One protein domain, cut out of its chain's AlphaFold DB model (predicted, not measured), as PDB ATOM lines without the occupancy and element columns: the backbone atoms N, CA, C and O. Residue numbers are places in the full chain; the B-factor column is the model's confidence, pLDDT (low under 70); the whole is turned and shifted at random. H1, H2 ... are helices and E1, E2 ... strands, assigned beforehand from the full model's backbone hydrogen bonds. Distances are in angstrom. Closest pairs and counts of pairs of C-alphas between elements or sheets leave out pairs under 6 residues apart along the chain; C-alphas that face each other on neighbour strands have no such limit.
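This is residues 8 to 154 of the 155 residues of an uncharacterized protein of Paenibacillus flagellatus (UniProt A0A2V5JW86). A sheet of five long strands, curled like part of a barrel, wraps round two helices, H3 and H4, that follow one another along its hollow face. At one end of this rod lie the small hairpin E5 and E6 and the long loop of residues 61 to 83; at the other end lie the short helices H1 and H2, and residues 101 to 106 stick out. The printed part has 147 residues, with four named helices and seven named strands in the order H1 E1 E2 E3 E4 H2 H3 H4 E5 E6 E7; the class is mixed, helices and strands. The large sheet runs E4, E3, E2, E1, E7, all antiparallel. The whole is only just loose, close to compact, with a radius of gyration of the C-alphas of 17.8 A, and spans 56 by 26 by 21 A.

H1, residues 8 to 13, only grazes the large sheet, with residues 10 to 13. E1, residues 16 to 27, E2, 31 to 45, E3, 50 to 60, and E4, 84 to 96, form a meander, each strand the antiparallel neighbour of the one before. N 19 and O 38 of the hairpin E1 and E2 are 2.8 A apart, N 39 and O 57 of E2 and E3 2.8 A, and N 53 and O 93 of E3 and E4 2.9 A, within hydrogen-bond range. H2, residues 98 to 101, only just on the sheet with 5 pairs of C-alphas within 10 A, only grazes it. H2 and H3, residues 106 to 116, touch only at the corner, where the C-alphas of Leu 100 and Trp 106, their closest, are 5.0 A apart. H3 and H4, residues 118 to 127, meet only through their link and are on one face of the strongly twisted sheet, in two layers, helices over one face; the sheet curls round both. E5, residues 129 to 131, and E6, 137 to 139, form a hairpin, with N 130 and O 138 2.9 A apart. E7, residues 144 to 153, is an edge strand antiparallel to E1, with N 22 and O 149 2.9 A apart; its closest C-alphas to H4 are those of Ile 148 and Ser 118, 5.5 A. In H1, H3 and H4 every O i to N i+4 pair is within hydrogen-bond range; H2 is too short for one.

H1 begins at C-alpha 8 (3.782, -13.755, 25.007). E1 is 33.4 A long, E2 42.0 A, E3 29.9 A, E4 30.4 A, H3 15.4 A and H4 14.4 A. E7, 26.3 A, ends at C-alpha 153 (-11.362, -2.467, 28.773).

The C-alphas of Lys 47 and Gly 70, the two farthest apart, are 58.9 A apart. The printed part has no cut, and the link E3 to E4 is long. The mean pLDDT of the printed part is 78.1, with residues 62 to 81 among those under 70.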
ATOM      1  N   ASP A   8       4.203 -14.406  26.245       81.38
ATOM      2  CA  ASP A   8       3.782 -13.755  25.007       81.38
ATOM      3  C   ASP A   8       2.298 -13.367  25.062       81.38
ATOM      4  O   ASP A   8       1.933 -12.272  24.634       81.38
ATOM      5  N   ASP A   9       1.444 -14.206  25.660       77.12
ATOM      6  CA  ASP A   9       0.039 -13.863  25.902       77.12
ATOM      7  C   ASP A   9      -0.101 -12.703  26.895       77.12
ATOM      8  O   ASP A   9      -0.906 -11.795  26.676       77.12
ATOM      9  N   PHE A  10       0.693 -12.696  27.969       79.62
ATOM     10  CA  PHE A  10       0.698 -11.587  28.921       79.62
ATOM     11  C   PHE A  10       1.087 -10.273  28.247       79.62
ATOM     12  O   PHE A  10       0.351  -9.294  28.333       79.62
ATOM     13  N   ASN A  11       2.206 -10.266  27.522       81.56
ATOM     14  CA  ASN A  11       2.681  -9.073  26.831       81.56
ATOM     15  C   ASN A  11       1.704  -8.601  25.759       81.56
ATOM     16  O   ASN A  11       1.564  -7.407  25.535       81.56
ATOM     17  N   ARG A  12       1.003  -9.519  25.092       81.94
ATOM     18  CA  ARG A  12       0.068  -9.150  24.032       81.94
ATOM     19  C   ARG A  12      -1.202  -8.483  24.551       81.94
ATOM     20  O   ARG A  12      -1.771  -7.655  23.845       81.94
ATOM     21  N   TYR A  13      -1.688  -8.892  25.718       77.75
ATOM     22  CA  TYR A  13      -3.029  -8.518  26.177       77.75
ATOM     23  C   TYR A  13      -3.046  -7.723  27.485       77.75
ATOM     24  O   TYR A  13      -4.083  -7.151  27.809       77.75
ATOM     25  N   TYR A  14      -1.949  -7.710  28.247       79.19
ATOM     26  CA  TYR A  14      -1.932  -7.226  29.631       79.19
ATOM     27  C   TYR A  14      -0.694  -6.400  30.008       79.19
ATOM     28  O   TYR A  14      -0.641  -5.908  31.137       79.19
ATOM     29  N   SER A  15       0.271  -6.195  29.098       86.12
ATOM     30  CA  SER A  15       1.382  -5.260  29.340       86.12
ATOM     31  C   SER A  15       0.890  -3.826  29.443       86.12
ATOM     32  O   SER A  15       1.323  -3.102  30.329       86.12
ATOM     33  N   ASP A  16      -0.035  -3.433  28.574       90.38
ATOM     34  CA  ASP A  16      -0.557  -2.078  28.476       90.38
ATOM     35  C   ASP A  16      -2.080  -2.162  28.433       90.38
ATOM     36  O   ASP A  16      -2.669  -2.777  27.543       90.38
ATOM     37  N   LEU A  17      -2.722  -1.585  29.444       89.19
ATOM     38  CA  LEU A  17      -4.158  -1.684  29.650       89.19
ATOM     39  C   LEU A  17      -4.750  -0.293  29.780       89.19
ATOM     40  O   LEU A  17      -4.257   0.526  30.553       89.19
ATOM     41  N   THR A  18      -5.861  -0.058  29.097       90.75
ATOM     42  CA  THR A  18      -6.681   1.129  29.322       90.75
ATOM     43  C   THR A  18      -8.044   0.684  29.832       90.75
ATOM     44  O   THR A  18      -8.692  -0.175  29.231       90.75
ATOM     45  N   LEU A  19      -8.467   1.230  30.969       89.94
ATOM     46  CA  LEU A  19      -9.740   0.906  31.603       89.94
ATOM     47  C   LEU A  19     -10.649   2.126  31.642       89.94
ATOM     48  O   LEU A  19     -10.267   3.160  32.183       89.94
ATOM     49  N   GLY A  20     -11.864   1.962  31.132       89.62
ATOM     50  CA  GLY A  20     -12.976   2.885  31.311       89.62
ATOM     51  C   GLY A  20     -13.785   2.521  32.541       89.62
ATOM     52  O   GLY A  20     -13.942   1.339  32.853       89.62
ATOM     53  N   MET A  21     -14.311   3.522  33.240       92.00
ATOM     54  CA  MET A  21     -15.096   3.301  34.453       92.00
ATOM     55  C   MET A  21     -16.129   4.392  34.706       92.00
ATOM     56  O   MET A  21     -15.995   5.523  34.235       92.00
ATOM     57  N   ASP A  22     -17.125   4.039  35.512       90.75
ATOM     58  CA  ASP A  22     -18.086   4.974  36.079       90.75
ATOM     59  C   ASP A  22     -17.625   5.387  37.472       90.75
ATOM     60  O   ASP A  22     -17.233   4.547  38.283       90.75
ATOM     61  N   ILE A  23     -17.692   6.682  37.756       89.06
ATOM     62  CA  ILE A  23     -17.328   7.251  39.048       89.06
ATOM     63  C   ILE A  23     -18.553   7.978  39.586       89.06
ATOM     64  O   ILE A  23     -18.948   9.037  39.093       89.06
ATOM     65  N   ALA A  24     -19.158   7.394  40.614       88.69
ATOM     66  CA  ALA A  24     -20.170   8.062  41.407       88.69
ATOM     67  C   ALA A  24     -19.476   8.886  42.489       88.69
ATOM     68  O   ALA A  24     -18.713   8.362  43.303       88.69
ATOM     69  N   LEU A  25     -19.774  10.175  42.506       85.19
ATOM     70  CA  LEU A  25     -19.265  11.104  43.488       85.19
ATOM     71  C   LEU A  25     -20.413  11.630  44.340       85.19
ATOM     72  O   LEU A  25     -21.403  12.139  43.815       85.19
ATOM     73  N   ARG A  26     -20.275  11.523  45.660       84.50
ATOM     74  CA  ARG A  26     -21.256  12.038  46.616       84.50
ATOM     75  C   ARG A  26     -20.628  13.127  47.461       84.50
ATOM     76  O   ARG A  26     -19.639  12.882  48.148       84.50
ATOM     77  N   THR A  27     -21.243  14.295  47.417       79.44
ATOM     78  CA  THR A  27     -20.960  15.445  48.277       79.44
ATOM     79  C   THR A  27     -22.107  15.650  49.255       79.44
ATOM     80  O   THR A  27     -23.117  14.941  49.202       79.44
ATOM     81  N   ARG A  28     -21.976  16.653  50.121       71.12
ATOM     82  CA  ARG A  28     -23.086  17.144  50.935       71.12
ATOM     83  C   ARG A  28     -24.214  17.763  50.095       71.12
ATOM     84  O   ARG A  28     -25.376  17.583  50.449       71.12
ATOM     85  N   ASP A  29     -23.882  18.389  48.968       68.56
ATOM     86  CA  ASP A  29     -24.840  19.094  48.104       68.56
ATOM     87  C   ASP A  29     -25.529  18.204  47.066       68.56
ATOM     88  O   ASP A  29     -26.537  18.587  46.469       68.56
ATOM     89  N   GLY A  30     -25.008  17.001  46.828       72.12
ATOM     90  CA  GLY A  30     -25.602  16.098  45.855       72.12
ATOM     91  C   GLY A  30     -24.702  14.969  45.387       72.12
ATOM     92  O   GLY A  30     -23.558  14.801  45.816       72.12
ATOM     93  N   SER A  31     -25.267  14.166  44.487       80.12
ATOM     94  CA  SER A  31     -24.590  13.046  43.841       80.12
ATOM     95  C   SER A  31     -24.419  13.315  42.353       80.12
ATOM     96  O   SER A  31     -25.370  13.692  41.670       80.12
ATOM     97  N   PHE A  32     -23.213  13.076  41.859       79.00
ATOM     98  CA  PHE A  32     -22.815  13.284  40.475       79.00
ATOM     99  C   PHE A  32     -22.249  11.982  39.914       79.00
ATOM    100  O   PHE A  32     -21.674  11.175  40.646       79.00
ATOM    101  N   ALA A  33     -22.411  11.777  38.612       81.44
ATOM    102  CA  ALA A  33     -21.813  10.661  37.897       81.44
ATOM    103  C   ALA A  33     -20.909  11.215  36.801       81.44
ATOM    104  O   ALA A  33     -21.363  11.989  35.957       81.44
ATOM    105  N   ILE A  34     -19.646  10.807  36.824       83.38
ATOM    106  CA  ILE A  34     -18.659  11.118  35.791       83.38
ATOM    107  C   ILE A  34     -18.033   9.828  35.280       83.38
ATOM    108  O   ILE A  34     -18.152   8.777  35.916       83.38
ATOM    109  N   LYS A  35     -17.367   9.892  34.129       86.62
ATOM    110  CA  LYS A  35     -16.519   8.793  33.671       86.62
ATOM    111  C   LYS A  35     -15.086   9.012  34.128       86.62
ATOM    112  O   LYS A  35     -14.680  10.121  34.478       86.62
ATOM    113  N   GLY A  36     -14.321   7.933  34.130       88.31
ATOM    114  CA  GLY A  36     -12.878   7.984  34.284       88.31
ATOM    115  C   GLY A  36     -12.187   6.990  33.372       88.31
ATOM    116  O   GLY A  36     -12.792   6.035  32.880       88.31
ATOM    117  N   CYS A  37     -10.901   7.231  33.175       90.56
ATOM    118  CA  CYS A  37     -10.010   6.393  32.405       90.56
ATOM    119  C   CYS A  37      -8.711   6.180  33.186       90.56
ATOM    120  O   CYS A  37      -8.088   7.140  33.639       90.56
ATOM    121  N   ALA A  38      -8.283   4.928  33.315       90.94
ATOM    122  CA  ALA A  38      -7.005   4.559  33.912       90.94
ATOM    123  C   ALA A  38      -6.125   3.868  32.872       90.94
ATOM    124  O   ALA A  38      -6.571   2.922  32.222       90.94
ATOM    125  N   LYS A  39      -4.872   4.304  32.747       92.25
ATOM    126  CA  LYS A  39      -3.834   3.565  32.029       92.25
ATOM    127  C   LYS A  39      -3.019   2.778  33.035       92.25
ATOM    128  O   LYS A  39      -2.511   3.338  34.010       92.25
ATOM    129  N   LEU A  40      -2.923   1.479  32.801       91.69
ATOM    130  CA  LEU A  40      -2.186   0.557  33.638       91.69
ATOM    131  C   LEU A  40      -1.082  -0.115  32.834       91.69
ATOM    132  O   LEU A  40      -1.249  -0.396  31.646       91.69
ATOM    133  N   LYS A  41       0.012  -0.429  33.520       92.62
ATOM    134  CA  LYS A  41       1.109  -1.214  32.975       92.62
ATOM    135  C   LYS A  41       1.315  -2.487  33.783       92.62
ATOM    136  O   LYS A  41       1.520  -2.426  34.997       92.62
ATOM    137  N   GLY A  42       1.226  -3.623  33.108       90.00
ATOM    138  CA  GLY A  42       1.488  -4.939  33.664       90.00
ATOM    139  C   GLY A  42       2.951  -5.332  33.501       90.00
ATOM    140  O   GLY A  42       3.541  -5.157  32.435       90.00
ATOM    141  N   PHE A  43       3.525  -5.916  34.545       89.81
ATOM    142  CA  PHE A  43       4.844  -6.535  34.521       89.81
ATOM    143  C   PHE A  43       4.716  -7.971  35.005       89.81
ATOM    144  O   PHE A  43       4.127  -8.216  36.053       89.81
ATOM    145  N   ALA A  44       5.275  -8.912  34.251       86.38
ATOM    146  CA  ALA A  44       5.402 -10.299  34.670       86.38
ATOM    147  C   ALA A  44       6.886 -10.630  34.851       86.38
ATOM    148  O   ALA A  44       7.680 -10.466  33.924       86.38
ATOM    149  N   ASP A  45       7.246 -11.106  36.037       84.75
ATOM    150  CA  ASP A  45       8.568 -11.624  36.359       84.75
ATOM    151  C   ASP A  45       8.462 -13.125  36.646       84.75
ATOM    152  O   ASP A  45       7.963 -13.554  37.684       84.75
ATOM    153  N   PHE A  46       8.949 -13.935  35.705       75.69
ATOM    154  CA  PHE A  46       8.952 -15.398  35.804       75.69
ATOM    155  C   PHE A  46      10.056 -15.937  36.717       75.69
ATOM    156  O   PHE A  46      10.005 -17.104  37.096       75.69
ATOM    157  N   LYS A  47      11.063 -15.126  37.076       83.44
ATOM    158  CA  LYS A  47      12.092 -15.546  38.038       83.44
ATOM    159  C   LYS A  47      11.544 -15.518  39.457       83.44
ATOM    160  O   LYS A  47      11.870 -16.395  40.249       83.44
ATOM    161  N   THR A  48      10.743 -14.501  39.764       84.56
ATOM    162  CA  THR A  48      10.078 -14.343  41.064       84.56
ATOM    163  C   THR A  48       8.655 -14.894  41.076       84.56
ATOM    164  O   THR A  48       8.039 -14.914  42.135       84.56
ATOM    165  N   ASP A  49       8.157 -15.358  39.927       86.44
ATOM    166  CA  ASP A  49       6.805 -15.886  39.740       86.44
ATOM    167  C   ASP A  49       5.709 -14.861  40.085       86.44
ATOM    168  O   ASP A  49       4.660 -15.203  40.623       86.44
ATOM    169  N   THR A  50       5.939 -13.580  39.776       88.94
ATOM    170  CA  THR A  50       5.016 -12.485  40.117       88.94
ATOM    171  C   THR A  50       4.503 -11.733  38.901       88.94
ATOM    172  O   THR A  50       5.242 -11.466  37.957       88.94
ATOM    173  N   VAL A  51       3.240 -11.321  38.966       88.38
ATOM    174  CA  VAL A  51       2.658 -10.295  38.105       88.38
ATOM    175  C   VAL A  51       2.330  -9.077  38.957       88.38
ATOM    176  O   VAL A  51       1.674  -9.208  39.992       88.38
ATOM    177  N   THR A  52       2.739  -7.891  38.515       91.25
ATOM    178  CA  THR A  52       2.335  -6.612  39.107       91.25
ATOM    179  C   THR A  52       1.629  -5.744  38.076       91.25
ATOM    180  O   THR A  52       2.023  -5.679  36.914       91.25
ATOM    181  N   VAL A  53       0.572  -5.052  38.496       90.62
ATOM    182  CA  VAL A  53      -0.134  -4.073  37.661       90.62
ATOM    183  C   VAL A  53      -0.013  -2.709  38.315       90.62
ATOM    184  O   VAL A  53      -0.405  -2.522  39.470       90.62
ATOM    185  N   HIS A  54       0.535  -1.759  37.569       92.19
ATOM    186  CA  HIS A  54       0.796  -0.403  38.025       92.19
ATOM    187  C   HIS A  54      -0.149   0.579  37.347       92.19
ATOM    188  O   HIS A  54      -0.360   0.489  36.144       92.19
ATOM    189  N   LEU A  55      -0.661   1.553  38.092       91.75
ATOM    190  CA  LEU A  55      -1.281   2.750  37.533       91.75
ATOM    191  C   LEU A  55      -0.189   3.665  36.979       91.75
ATOM    192  O   LEU A  55       0.694   4.089  37.731       91.75
ATOM    193  N   THR A  56      -0.256   3.992  35.691       91.31
ATOM    194  CA  THR A  56       0.614   5.015  35.092       91.31
ATOM    195  C   THR A  56      -0.105   6.346  35.024       91.31
ATOM    196  O   THR A  56       0.448   7.348  35.470       91.31
ATOM    197  N   ASP A  57      -1.347   6.338  34.542       88.38
ATOM    198  CA  ASP A  57      -2.147   7.539  34.356       88.38
ATOM    199  C   ASP A  57      -3.584   7.320  34.804       88.38
ATOM    200  O   ASP A  57      -4.153   6.240  34.631       88.38
ATOM    201  N   PHE A  58      -4.191   8.371  35.331       89.12
ATOM    202  CA  PHE A  58      -5.599   8.401  35.680       89.12
ATOM    203  C   PHE A  58      -6.178   9.753  35.304       89.12
ATOM    204  O   PHE A  58      -5.618  10.782  35.673       89.12
ATOM    205  N   VAL A  59      -7.298   9.749  34.591       87.44
ATOM    206  CA  VAL A  59      -8.016  10.965  34.220       87.44
ATOM    207  C   VAL A  59      -9.508  10.779  34.449       87.44
ATOM    208  O   VAL A  59     -10.068   9.733  34.115       87.44
ATOM    209  N   THR A  60     -10.166  11.782  35.020       84.12
ATOM    210  CA  THR A  60     -11.631  11.833  35.090       84.12
ATOM    211  C   THR A  60     -12.190  12.749  34.016       84.12
ATOM    212  O   THR A  60     -11.546  13.720  33.617       84.12
ATOM    213  N   ASP A  61     -13.433  12.514  33.609       72.94
ATOM    214  CA  ASP A  61     -14.199  13.552  32.933       72.94
ATOM    215  C   ASP A  61     -14.317  14.781  33.854       72.94
ATOM    216  O   ASP A  61     -14.354  14.641  35.087       72.94
ATOM    217  N   PRO A  62     -14.388  15.995  33.287       64.75
ATOM    218  CA  PRO A  62     -14.740  17.171  34.062       64.75
ATOM    219  C   PRO A  62     -16.163  17.007  34.606       64.75
ATOM    220  O   PRO A  62     -17.057  16.504  33.924       64.75
ATOM    221  N   ILE A  63     -16.407  17.497  35.819       59.00
ATOM    222  CA  ILE A  63     -17.695  17.306  36.503       59.00
ATOM    223  C   ILE A  63     -18.799  18.212  35.910       59.00
ATOM    224  O   ILE A  63     -19.958  18.132  36.313       59.00
ATOM    225  N   GLY A  64     -18.516  18.998  34.854       50.16
ATOM    226  CA  GLY A  64     -19.587  19.633  34.083       50.16
ATOM    227  C   GLY A  64     -19.229  20.342  32.770       50.16
ATOM    228  O   GLY A  64     -18.619  21.403  32.770       50.16
ATOM    229  N   LEU A  65     -19.823  19.857  31.670       35.41
ATOM    230  CA  LEU A  65     -20.292  20.668  30.523       35.41
ATOM    231  C   LEU A  65     -21.765  21.120  30.687       35.41
ATOM    232  O   LEU A  65     -22.268  21.918  29.897       35.41
ATOM    233  N   ASN A  66     -22.461  20.648  31.732       40.88
ATOM    234  CA  ASN A  66     -23.852  21.011  32.046       40.88
ATOM    235  C   ASN A  66     -24.003  22.099  33.125       40.88
ATOM    236  O   ASN A  66     -25.129  22.486  33.431       40.88
ATOM    237  N   ALA A  67     -22.906  22.681  33.626       42.16
ATOM    238  CA  ALA A  67     -22.925  23.950  34.362       42.16
ATOM    239  C   ALA A  67     -23.156  25.124  33.383       42.16
ATOM    240  O   ALA A  67     -22.311  25.994  33.173       42.16
ATOM    241  N   LYS A  68     -24.295  25.111  32.680       34.94
ATOM    242  CA  LYS A  68     -24.686  26.201  31.786       34.94
ATOM    243  C   LYS A  68     -25.037  27.434  32.626       34.94
ATOM    244  O   LYS A  68     -26.083  27.462  33.259       34.94
ATOM    245  N   LYS A  69     -24.201  28.469  32.474       31.25
ATOM    246  CA  LYS A  69     -24.378  29.884  32.867       31.25
ATOM    247  C   LYS A  69     -24.232  30.193  34.365       31.25
ATOM    248  O   LYS A  69     -25.103  29.883  35.159       31.25
ATOM    249  N   GLY A  70     -23.189  30.967  34.683       30.97
ATOM    250  CA  GLY A  70     -23.064  31.716  35.938       30.97
ATOM    251  C   GLY A  70     -22.272  30.979  37.011       30.97
ATOM    252  O   GLY A  70     -22.830  30.253  37.820       30.97
ATOM    253  N   TRP A  71     -20.957  31.189  37.016       33.84
ATOM    254  CA  TRP A  71     -20.066  30.704  38.061       33.84
ATOM    255  C   TRP A  71     -20.261  31.553  39.316       33.84
ATOM    256  O   TRP A  71     -19.944  32.741  39.304       33.84
ATOM    257  N   VAL A  72     -20.744  30.939  40.394       31.53
ATOM    258  CA  VAL A  72     -20.505  31.421  41.755       31.53
ATOM    259  C   VAL A  72     -20.146  30.201  42.593       31.53
ATOM    260  O   VAL A  72     -20.983  29.334  42.829       31.53
ATOM    261  N   PHE A  73     -18.874  30.119  42.980       47.22
ATOM    262  CA  PHE A  73     -18.385  29.143  43.945       47.22
ATOM    263  C   PHE A  73     -18.968  29.501  45.310       47.22
ATOM    264  O   PHE A  73     -18.607  30.523  45.890       47.22
ATOM    265  N   TYR A  74     -19.884  28.674  45.791       34.69
ATOM    266  CA  TYR A  74     -20.216  28.601  47.204       34.69
ATOM    267  C   TYR A  74     -19.756  27.234  47.703       34.69
ATOM    268  O   TYR A  74     -19.894  26.244  46.980       34.69
ATOM    269  N   TYR A  75     -19.154  27.246  48.893       40.06
ATOM    270  CA  TYR A  75     -18.806  26.140  49.780       40.06
ATOM    271  C   TYR A  75     -19.381  24.802  49.300       40.06
ATOM    272  O   TYR A  75     -20.594  24.669  49.271       40.06
ATOM    273  N   GLU A  76     -18.503  23.828  49.007       46.31
ATOM    274  CA  GLU A  76     -18.824  22.395  48.782       46.31
ATOM    275  C   GLU A  76     -19.039  21.896  47.327       46.31
ATOM    276  O   GLU A  76     -19.607  20.827  47.109       46.31
ATOM    277  N   SER A  77     -18.467  22.555  46.311       50.22
ATOM    278  CA  SER A  77     -18.559  22.110  44.902       50.22
ATOM    279  C   SER A  77     -17.283  21.431  44.348       50.22
ATOM    280  O   SER A  77     -16.155  21.866  44.558       50.22
ATOM    281  N   VAL A  78     -17.482  20.317  43.639       51.78
ATOM    282  CA  VAL A  78     -16.481  19.372  43.093       51.78
ATOM    283  C   VAL A  78     -15.756  19.941  41.857       51.78
ATOM    284  O   VAL A  78     -16.369  20.725  41.136       51.78
ATOM    285  N   PRO A  79     -14.506  19.531  41.543       54.34
ATOM    286  CA  PRO A  79     -13.748  19.915  40.347       54.34
ATOM    287  C   PRO A  79     -14.546  20.145  39.050       54.34
ATOM    288  O   PRO A  79     -15.008  19.208  38.408       54.34
ATOM    289  N   ALA A  80     -14.594  21.392  38.572       56.25
ATOM    290  CA  ALA A  80     -15.040  21.703  37.206       56.25
ATOM    291  C   ALA A  80     -14.033  21.247  36.125       56.25
ATOM    292  O   ALA A  80     -14.363  21.224  34.941       56.25
ATOM    293  N   ALA A  81     -12.812  20.887  36.535       65.12
ATOM    294  CA  ALA A  81     -11.743  20.364  35.694       65.12
ATOM    295  C   ALA A  81     -11.517  18.870  35.961       65.12
ATOM    296  O   ALA A  81     -11.847  18.364  37.035       65.12
ATOM    297  N   SER A  82     -10.931  18.182  34.987       72.50
ATOM    298  CA  SER A  82     -10.490  16.798  35.134       72.50
ATOM    299  C   SER A  82      -9.464  16.657  36.258       72.50
ATOM    300  O   SER A  82      -8.581  17.500  36.423       72.50
ATOM    301  N   ILE A  83      -9.577  15.579  37.034       79.44
ATOM    302  CA  ILE A  83      -8.520  15.160  37.955       79.44
ATOM    303  C   ILE A  83      -7.555  14.302  37.152       79.44
ATOM    304  O   ILE A  83      -7.968  13.304  36.566       79.44
ATOM    305  N   GLU A  84      -6.286  14.691  37.152       83.56
ATOM    306  CA  GLU A  84      -5.238  14.074  36.349       83.56
ATOM    307  C   GLU A  84      -4.084  13.606  37.243       83.56
ATOM    308  O   GLU A  84      -3.505  14.378  38.011       83.56
ATOM    309  N   ILE A  85      -3.750  12.322  37.148       82.81
ATOM    310  CA  ILE A  85      -2.577  11.704  37.768       82.81
ATOM    311  C   ILE A  85      -1.719  11.172  36.627       82.81
ATOM    312  O   ILE A  85      -2.214  10.400  35.811       82.81
ATOM    313  N   HIS A  86      -0.440  11.544  36.590       84.12
ATOM    314  CA  HIS A  86       0.475  11.159  35.513       84.12
ATOM    315  C   HIS A  86       1.780  10.568  36.039       84.12
ATOM    316  O   HIS A  86       2.386  11.104  36.967       84.12
ATOM    317  N   ASN A  87       2.244   9.507  35.375       67.94
ATOM    318  CA  ASN A  87       3.568   8.892  35.516       67.94
ATOM    319  C   ASN A  87       3.952   8.421  36.931       67.94
ATOM    320  O   ASN A  87       5.124   8.467  37.300       67.94
ATOM    321  N   GLN A  88       2.995   7.950  37.732       69.25
ATOM    322  CA  GLN A  88       3.259   7.608  39.138       69.25
ATOM    323  C   GLN A  88       3.694   6.142  39.375       69.25
ATOM    324  O   GLN A  88       4.151   5.829  40.468       69.25
ATOM    325  N   TYR A  89       3.577   5.240  38.385       84.00
ATOM    326  CA  TYR A  89       3.894   3.798  38.502       84.00
ATOM    327  C   TYR A  89       3.413   3.160  39.827       84.00
ATOM    328  O   TYR A  89       4.118   2.369  40.459       84.00
ATOM    329  N   LEU A  90       2.192   3.487  40.259       87.94
ATOM    330  CA  LEU A  90       1.671   3.073  41.566       87.94
ATOM    331  C   LEU A  90       1.176   1.624  41.512       87.94
ATOM    332  O   LEU A  90       0.285   1.337  40.712       87.94
ATOM    333  N   PRO A  91       1.679   0.704  42.352       90.25
ATOM    334  CA  PRO A  91       1.243  -0.689  42.325       90.25
ATOM    335  C   PRO A  91      -0.216  -0.825  42.798       90.25
ATOM    336  O   PRO A  91      -0.545  -0.594  43.966       90.25
ATOM    337  N   LEU A  92      -1.107  -1.241  41.895       89.25
ATOM    338  CA  LEU A  92      -2.521  -1.483  42.201       89.25
ATOM    339  C   LEU A  92      -2.803  -2.935  42.581       89.25
ATOM    340  O   LEU A  92      -3.707  -3.192  43.370       89.25
ATOM    341  N   LEU A  93      -2.048  -3.878  42.030       89.38
ATOM    342  CA  LEU A  93      -2.309  -5.304  42.169       89.38
ATOM    343  C   LEU A  93      -0.997  -6.084  42.045       89.38
ATOM    344  O   LEU A  93      -0.137  -5.718  41.245       89.38
ATOM    345  N   GLN A  94      -0.870  -7.157  42.823       90.75
ATOM    346  CA  GLN A  94       0.224  -8.119  42.731       90.75
ATOM    347  C   GLN A  94      -0.303  -9.521  43.048       90.75
ATOM    348  O   GLN A  94      -1.024  -9.680  44.033       90.75
ATOM    349  N   PHE A  95       0.051 -10.507  42.229       88.56
ATOM    350  CA  PHE A  95      -0.340 -11.913  42.391       88.56
ATOM    351  C   PHE A  95       0.679 -12.840  41.700       88.56
ATOM    352  O   PHE A  95       1.557 -12.364  40.974       88.56
ATOM    353  N   GLY A  96       0.608 -14.150  41.950       87.50
ATOM    354  CA  GLY A  96       1.541 -15.131  41.388       87.50
ATOM    355  C   GLY A  96       1.230 -15.499  39.932       87.50
ATOM    356  O   GLY A  96       0.063 -15.636  39.569       87.50
ATOM    357  N   VAL A  97       2.241 -15.726  39.082       82.12
ATOM    358  CA  VAL A  97       2.003 -16.133  37.675       82.12
ATOM    359  C   VAL A  97       1.265 -17.480  37.611       82.12
ATOM    360  O   VAL A  97       0.395 -17.671  36.753       82.12
ATOM    361  N   GLN A  98       1.518 -18.377  38.569       79.38
ATOM    362  CA  GLN A  98       0.795 -19.647  38.728       79.38
ATOM    363  C   GLN A  98      -0.731 -19.484  38.841       79.38
ATOM    364  O   GLN A  98      -1.475 -20.361  38.396       79.38
ATOM    365  N   GLU A  99      -1.217 -18.355  39.371       79.75
ATOM    366  CA  GLU A  99      -2.655 -18.081  39.503       79.75
ATOM    367  C   GLU A  99      -3.351 -17.901  38.146       79.75
ATOM    368  O   GLU A  99      -4.564 -18.086  38.051       79.75
ATOM    369  N   LEU A 100      -2.594 -17.572  37.092       75.44
ATOM    370  CA  LEU A 100      -3.088 -17.485  35.714       75.44
ATOM    371  C   LEU A 100      -2.792 -18.751  34.903       75.44
ATOM    372  O   LEU A 100      -3.535 -19.079  33.983       75.44
ATOM    373  N   GLN A 101      -1.723 -19.480  35.231       66.94
ATOM    374  CA  GLN A 101      -1.313 -20.684  34.497       66.94
ATOM    375  C   GLN A 101      -2.250 -21.877  34.702       66.94
ATOM    376  O   GLN A 101      -2.385 -22.705  33.802       66.94
ATOM    377  N   ALA A 102      -2.905 -21.963  35.860       60.16
ATOM    378  CA  ALA A 102      -3.789 -23.075  36.197       60.16
ATOM    379  C   ALA A 102      -5.198 -22.980  35.568       60.16
ATOM    380  O   ALA A 102      -6.009 -23.883  35.772       60.16
ATOM    381  N   ASP A 103      -5.515 -21.905  34.834       58.28
ATOM    382  CA  ASP A 103      -6.895 -21.533  34.514       58.28
ATOM    383  C   ASP A 103      -7.132 -21.350  33.001       58.28
ATOM    384  O   ASP A 103      -6.499 -20.525  32.344       58.28
ATOM    385  N   HIS A 104      -8.087 -22.083  32.421       64.94
ATOM    386  CA  HIS A 104      -8.541 -21.839  31.042       64.94
ATOM    387  C   HIS A 104      -9.356 -20.539  30.909       64.94
ATOM    388  O   HIS A 104      -9.509 -20.017  29.803       64.94
ATOM    389  N   GLU A 105      -9.822 -19.992  32.031       72.81
ATOM    390  CA  GLU A 105     -10.538 -18.725  32.166       72.81
ATOM    391  C   GLU A 105      -9.664 -17.630  32.795       72.81
ATOM    392  O   GLU A 105     -10.172 -16.642  33.329       72.81
ATOM    393  N   TRP A 106      -8.336 -17.754  32.704       73.06
ATOM    394  CA  TRP A 106      -7.382 -16.793  33.271       73.06
ATOM    395  C   TRP A 106      -7.686 -15.326  32.912       73.06
ATOM    396  O   TRP A 106      -7.447 -14.432  33.720       73.06
ATOM    397  N   LYS A 107      -8.284 -15.061  31.739       75.75
ATOM    398  CA  LYS A 107      -8.757 -13.724  31.332       75.75
ATOM    399  C   LYS A 107      -9.879 -13.194  32.231       75.75
ATOM    400  O   LYS A 107      -9.860 -12.026  32.616       75.75
ATOM    401  N   THR A 108     -10.843 -14.047  32.573       81.62
ATOM    402  CA  THR A 108     -11.938 -13.741  33.505       81.62
ATOM    403  C   THR A 108     -11.384 -13.476  34.900       81.62
ATOM    404  O   THR A 108     -11.754 -12.487  35.533       81.62
ATOM    405  N   ARG A 109     -10.433 -14.301  35.354       82.00
ATOM    406  CA  ARG A 109      -9.752 -14.112  36.640       82.00
ATOM    407  C   ARG A 109      -8.973 -12.801  36.696       82.00
ATOM    408  O   ARG A 109      -9.114 -12.050  37.656       82.00
ATOM    409  N   PHE A 110      -8.218 -12.483  35.646       81.56
ATOM    410  CA  PHE A 110      -7.495 -11.217  35.556       81.56
ATOM    411  C   PHE A 110      -8.456 -10.025  35.629       81.56
ATOM    412  O   PHE A 110      -8.204  -9.075  36.370       81.56
ATOM    413  N   LYS A 111      -9.599 -10.092  34.929       82.06
ATOM    414  CA  LYS A 111     -10.643  -9.069  35.049       82.06
ATOM    415  C   LYS A 111     -11.161  -8.947  36.487       82.06
ATOM    416  O   LYS A 111     -11.291  -7.829  36.974       82.06
ATOM    417  N   ALA A 112     -11.411 -10.060  37.174       86.12
ATOM    418  CA  ALA A 112     -11.846 -10.030  38.567       86.12
ATOM    419  C   ALA A 112     -10.809  -9.356  39.483       86.12
ATOM    420  O   ALA A 112     -11.186  -8.598  40.375       86.12
ATOM    421  N   TYR A 113      -9.510  -9.564  39.245       86.62
ATOM    422  CA  TYR A 113      -8.468  -8.843  39.977       86.62
ATOM    423  C   TYR A 113      -8.443  -7.348  39.658       86.62
ATOM    424  O   TYR A 113      -8.289  -6.533  40.567       86.62
ATOM    425  N   LEU A 114      -8.641  -6.961  38.396       83.31
ATOM    426  CA  LEU A 114      -8.792  -5.549  38.051       83.31
ATOM    427  C   LEU A 114     -10.004  -4.931  38.745       83.31
ATOM    428  O   LEU A 114      -9.883  -3.827  39.266       83.31
ATOM    429  N   ASP A 115     -11.132  -5.640  38.832       84.88
ATOM    430  CA  ASP A 115     -12.341  -5.160  39.510       84.88
ATOM    431  C   ASP A 115     -12.083  -4.840  41.002       84.88
ATOM    432  O   ASP A 115     -12.625  -3.867  41.539       84.88
ATOM    433  N   GLN A 116     -11.150  -5.554  41.643       84.94
ATOM    434  CA  GLN A 116     -10.694  -5.278  43.015       84.94
ATOM    435  C   GLN A 116      -9.853  -3.995  43.142       84.94
ATOM    436  O   GLN A 116      -9.740  -3.437  44.236       84.94
ATOM    437  N   THR A 117      -9.286  -3.476  42.047       87.56
ATOM    438  CA  THR A 117      -8.500  -2.227  42.071       87.56
ATOM    439  C   THR A 117      -9.367  -0.973  42.215       87.56
ATOM    440  O   THR A 117      -8.849   0.077  42.597       87.56
ATOM    441  N   SER A 118     -10.685  -1.084  42.009       89.44
ATOM    442  CA  SER A 118     -11.655   0.017  42.140       89.44
ATOM    443  C   SER A 118     -11.555   0.746  43.486       89.44
ATOM    444  O   SER A 118     -11.528   1.974  43.521       89.44
ATOM    445  N   GLY A 119     -11.419   0.010  44.594       89.12
ATOM    446  CA  GLY A 119     -11.263   0.600  45.927       89.12
ATOM    447  C   GLY A 119      -9.956   1.380  46.089       89.12
ATOM    448  O   GLY A 119      -9.949   2.459  46.680       89.12
ATOM    449  N   ARG A 120      -8.852   0.882  45.511       89.50
ATOM    450  CA  ARG A 120      -7.557   1.584  45.525       89.50
ATOM    451  C   ARG A 120      -7.609   2.852  44.678       89.50
ATOM    452  O   ARG A 120      -7.153   3.893  45.135       89.50
ATOM    453  N   LEU A 121      -8.206   2.780  43.490       89.94
ATOM    454  CA  LEU A 121      -8.397   3.932  42.606       89.94
ATOM    455  C   LEU A 121      -9.280   5.011  43.257       89.94
ATOM    456  O   LEU A 121      -8.929   6.188  43.229       89.94
ATOM    457  N   ALA A 122     -10.373   4.620  43.921       90.31
ATOM    458  CA  ALA A 122     -11.219   5.546  44.676       90.31
ATOM    459  C   ALA A 122     -10.467   6.179  45.862       90.31
ATOM    460  O   ALA A 122     -10.618   7.371  46.133       90.31
ATOM    461  N   GLY A 123      -9.618   5.403  46.544       89.88
ATOM    462  CA  GLY A 123      -8.732   5.905  47.593       89.88
ATOM    463  C   GLY A 123      -7.723   6.934  47.077       89.88
ATOM    464  O   GLY A 123      -7.563   7.984  47.695       89.88
ATOM    465  N   LEU A 124      -7.096   6.671  45.925       89.31
ATOM    466  CA  LEU A 124      -6.178   7.607  45.264       89.31
ATOM    467  C   LEU A 124      -6.885   8.913  44.887       89.31
ATOM    468  O   LEU A 124      -6.390   9.990  45.211       89.31
ATOM    469  N   LEU A 125      -8.081   8.822  44.299       86.44
ATOM    470  CA  LEU A 125      -8.933   9.982  44.029       86.44
ATOM    471  C   LEU A 125      -9.209  10.806  45.291       86.44
ATOM    472  O   LEU A 125      -9.064  12.025  45.285       86.44
ATOM    473  N   GLY A 126      -9.555  10.147  46.398       85.75
ATOM    474  CA  GLY A 126      -9.804  10.817  47.674       85.75
ATOM    475  C   GLY A 126      -8.577  11.520  48.274       85.75
ATOM    476  O   GLY A 126      -8.750  12.424  49.096       85.75
ATOM    477  N   GLN A 127      -7.362  11.124  47.880       87.62
ATOM    478  CA  GLN A 127      -6.096  11.717  48.331       87.62
ATOM    479  C   GLN A 127      -5.633  12.891  47.465       87.62
ATOM    480  O   GLN A 127      -4.825  13.695  47.937       87.62
ATOM    481  N   CYS A 128      -6.136  13.020  46.233       83.50
ATOM    482  CA  CYS A 128      -5.874  14.191  45.405       83.50
ATOM    483  C   CYS A 128      -6.252  15.465  46.172       83.50
ATOM    484  O   CYS A 128      -7.210  15.478  46.946       83.50
ATOM    485  N   GLN A 129      -5.478  16.531  45.986       78.75
ATOM    486  CA  GLN A 129      -5.676  17.774  46.721       78.75
ATOM    487  C   GLN A 129      -6.252  18.859  45.822       78.75
ATOM    488  O   GLN A 129      -5.903  18.965  44.649       78.75
ATOM    489  N   MET A 130      -7.092  19.705  46.410       73.56
ATOM    490  CA  MET A 130      -7.614  20.904  45.771       73.56
ATOM    491  C   MET A 130      -7.578  22.075  46.748       73.56
ATOM    492  O   MET A 130      -7.730  21.891  47.957       73.56
ATOM    493  N   ALA A 131      -7.360  23.278  46.225       71.62
ATOM    494  CA  ALA A 131      -7.466  24.492  47.015       71.62
ATOM    495  C   ALA A 131      -8.934  24.740  47.392       71.62
ATOM    496  O   ALA A 131      -9.813  24.711  46.532       71.62
ATOM    497  N   ASN A 132      -9.196  24.992  48.672       70.81
ATOM    498  CA  ASN A 132     -10.497  25.478  49.127       70.81
ATOM    499  C   ASN A 132     -10.616  27.006  48.957       70.81
ATOM    500  O   ASN A 132      -9.694  27.676  48.497       70.81
ATOM    501  N   GLU A 133     -11.726  27.581  49.417       62.44
ATOM    502  CA  GLU A 133     -11.996  29.028  49.351       62.44
ATOM    503  C   GLU A 133     -10.970  29.911  50.073       62.44
ATOM    504  O   GLU A 133     -10.848  31.102  49.799       62.44
ATOM    505  N   LYS A 134     -10.224  29.330  51.016       77.25
ATOM    506  CA  LYS A 134      -9.157  29.998  51.766       77.25
ATOM    507  C   LYS A 134      -7.781  29.762  51.134       77.25
ATOM    508  O   LYS A 134      -6.774  30.049  51.773       77.25
ATOM    509  N   ASN A 135      -7.732  29.220  49.913       72.25
ATOM    510  CA  ASN A 135      -6.523  28.790  49.204       72.25
ATOM    511  C   ASN A 135      -5.681  27.754  49.967       72.25
ATOM    512  O   ASN A 135      -4.469  27.658  49.774       72.25
ATOM    513  N   VAL A 136      -6.310  26.963  50.839       75.88
ATOM    514  CA  VAL A 136      -5.645  25.867  51.552       75.88
ATOM    515  C   VAL A 136      -5.869  24.574  50.780       75.88
ATOM    516  O   VAL A 136      -7.012  24.227  50.479       75.88
ATOM    517  N   MET A 137      -4.785  23.854  50.483       78.75
ATOM    518  CA  MET A 137      -4.850  22.539  49.846       78.75
ATOM    519  C   MET A 137      -5.443  21.519  50.818       78.75
ATOM    520  O   MET A 137      -4.890  21.279  51.892       78.75
ATOM    521  N   VAL A 138      -6.564  20.913  50.438       80.56
ATOM    522  CA  VAL A 138      -7.254  19.878  51.216       80.56
ATOM    523  C   VAL A 138      -7.538  18.662  50.332       80.56
ATOM    524  O   VAL A 138      -7.734  18.824  49.125       80.56
ATOM    525  N   PRO A 139      -7.540  17.437  50.887       86.38
ATOM    526  CA  PRO A 139      -7.835  16.245  50.106       86.38
ATOM    527  C   PRO A 139      -9.309  16.218  49.684       86.38
ATOM    528  O   PRO A 139     -10.181  16.633  50.452       86.38
ATOM    529  N   LEU A 140      -9.603  15.670  48.499       83.19
ATOM    530  CA  LEU A 140     -10.978  15.570  47.989       83.19
ATOM    531  C   LEU A 140     -11.898  14.792  48.940       83.19
ATOM    532  O   LEU A 140     -13.074  15.118  49.085       83.19
ATOM    533  N   SER A 141     -11.344  13.807  49.653       87.38
ATOM    534  CA  SER A 141     -12.051  13.033  50.684       87.38
ATOM    535  C   SER A 141     -12.624  13.868  51.837       87.38
ATOM    536  O   SER A 141     -13.488  13.383  52.561       87.38
ATOM    537  N   SER A 142     -12.187  15.122  52.011       83.38
ATOM    538  CA  SER A 142     -12.748  16.026  53.029       83.38
ATOM    539  C   SER A 142     -14.132  16.574  52.670       83.38
ATOM    540  O   SER A 142     -14.811  17.098  53.547       83.38
ATOM    541  N   PHE A 143     -14.550  16.481  51.406       78.06
ATOM    542  CA  PHE A 143     -15.826  17.035  50.933       78.06
ATOM    543  C   PHE A 143     -16.592  16.116  49.973       78.06
ATOM    544  O   PHE A 143     -17.779  16.337  49.729       78.06
ATOM    545  N   ALA A 144     -15.950  15.070  49.448       80.62
ATOM    546  CA  ALA A 144     -16.575  14.103  48.564       80.62
ATOM    547  C   ALA A 144     -16.168  12.663  48.896       80.62
ATOM    548  O   ALA A 144     -15.038  12.380  49.286       80.62
ATOM    549  N   SER A 145     -17.091  11.734  48.670       87.31
ATOM    550  CA  SER A 145     -16.807  10.299  48.621       87.31
ATOM    551  C   SER A 145     -16.946   9.786  47.193       87.31
ATOM    552  O   SER A 145     -17.764  10.288  46.419       87.31
ATOM    553  N   PHE A 146     -16.136   8.786  46.852       89.25
ATOM    554  CA  PHE A 146     -16.011   8.246  45.503       89.25
ATOM    555  C   PHE A 146     -16.355   6.762  45.512       89.25
ATOM    556  O   PHE A 146     -15.889   6.013  46.371       89.25
ATOM    557  N   GLN A 147     -17.127   6.329  44.524       92.44
ATOM    558  CA  GLN A 147     -17.368   4.923  44.242       92.44
ATOM    559  C   GLN A 147     -17.111   4.674  42.759       92.44
ATOM    560  O   GLN A 147     -17.711   5.326  41.908       92.44
ATOM    561  N   ILE A 148     -16.232   3.720  42.468       91.62
ATOM    562  CA  ILE A 148     -15.914   3.299  41.104       91.62
ATOM    563  C   ILE A 148     -16.686   2.023  40.788       91.62
ATOM    564  O   ILE A 148     -16.725   1.094  41.597       91.62
ATOM    565  N   SER A 149     -17.297   1.975  39.610       91.50
ATOM    566  CA  SER A 149     -18.036   0.818  39.112       91.50
ATOM    567  C   SER A 149     -17.876   0.661  37.597       91.50
ATOM    568  O   SER A 149     -17.258   1.487  36.925       91.50
ATOM    569  N   ASN A 150     -18.418  -0.437  37.058       88.94
ATOM    570  CA  ASN A 150     -18.491  -0.703  35.617       88.94
ATOM    571  C   ASN A 150     -17.135  -0.615  34.892       88.94
ATOM    572  O   ASN A 150     -17.050  -0.111  33.771       88.94
ATOM    573  N   MET A 151     -16.069  -1.119  35.525       90.38
ATOM    574  CA  MET A 151     -14.743  -1.136  34.912       90.38
ATOM    575  C   MET A 151     -14.708  -2.083  33.710       90.38
ATOM    576  O   MET A 151     -15.068  -3.263  33.803       90.38
ATOM    577  N   HIS A 152     -14.265  -1.560  32.572       87.44
ATOM    578  CA  HIS A 152     -14.199  -2.278  31.305       87.44
ATOM    579  C   HIS A 152     -12.957  -1.871  30.515       87.44
ATOM    580  O   HIS A 152     -12.441  -0.769  30.671       87.44
ATOM    581  N   TYR A 153     -12.478  -2.768  29.659       85.25
ATOM    582  CA  TYR A 153     -11.362  -2.467  28.773       85.25
ATOM    583  C   TYR A 153     -11.781  -1.469  27.696       85.25
ATOM    584  O   TYR A 153     -12.829  -1.633  27.066       85.25
ATOM    585  N   ILE A 154     -10.935  -0.469  27.477       78.19
ATOM    586  CA  ILE A 154     -10.977   0.422  26.322       78.19
ATOM    587  C   ILE A 154      -9.784   0.016  25.453       78.19
ATOM    588  O   ILE A 154      -8.654   0.004  25.938       78.19
TER     589      ILE A 154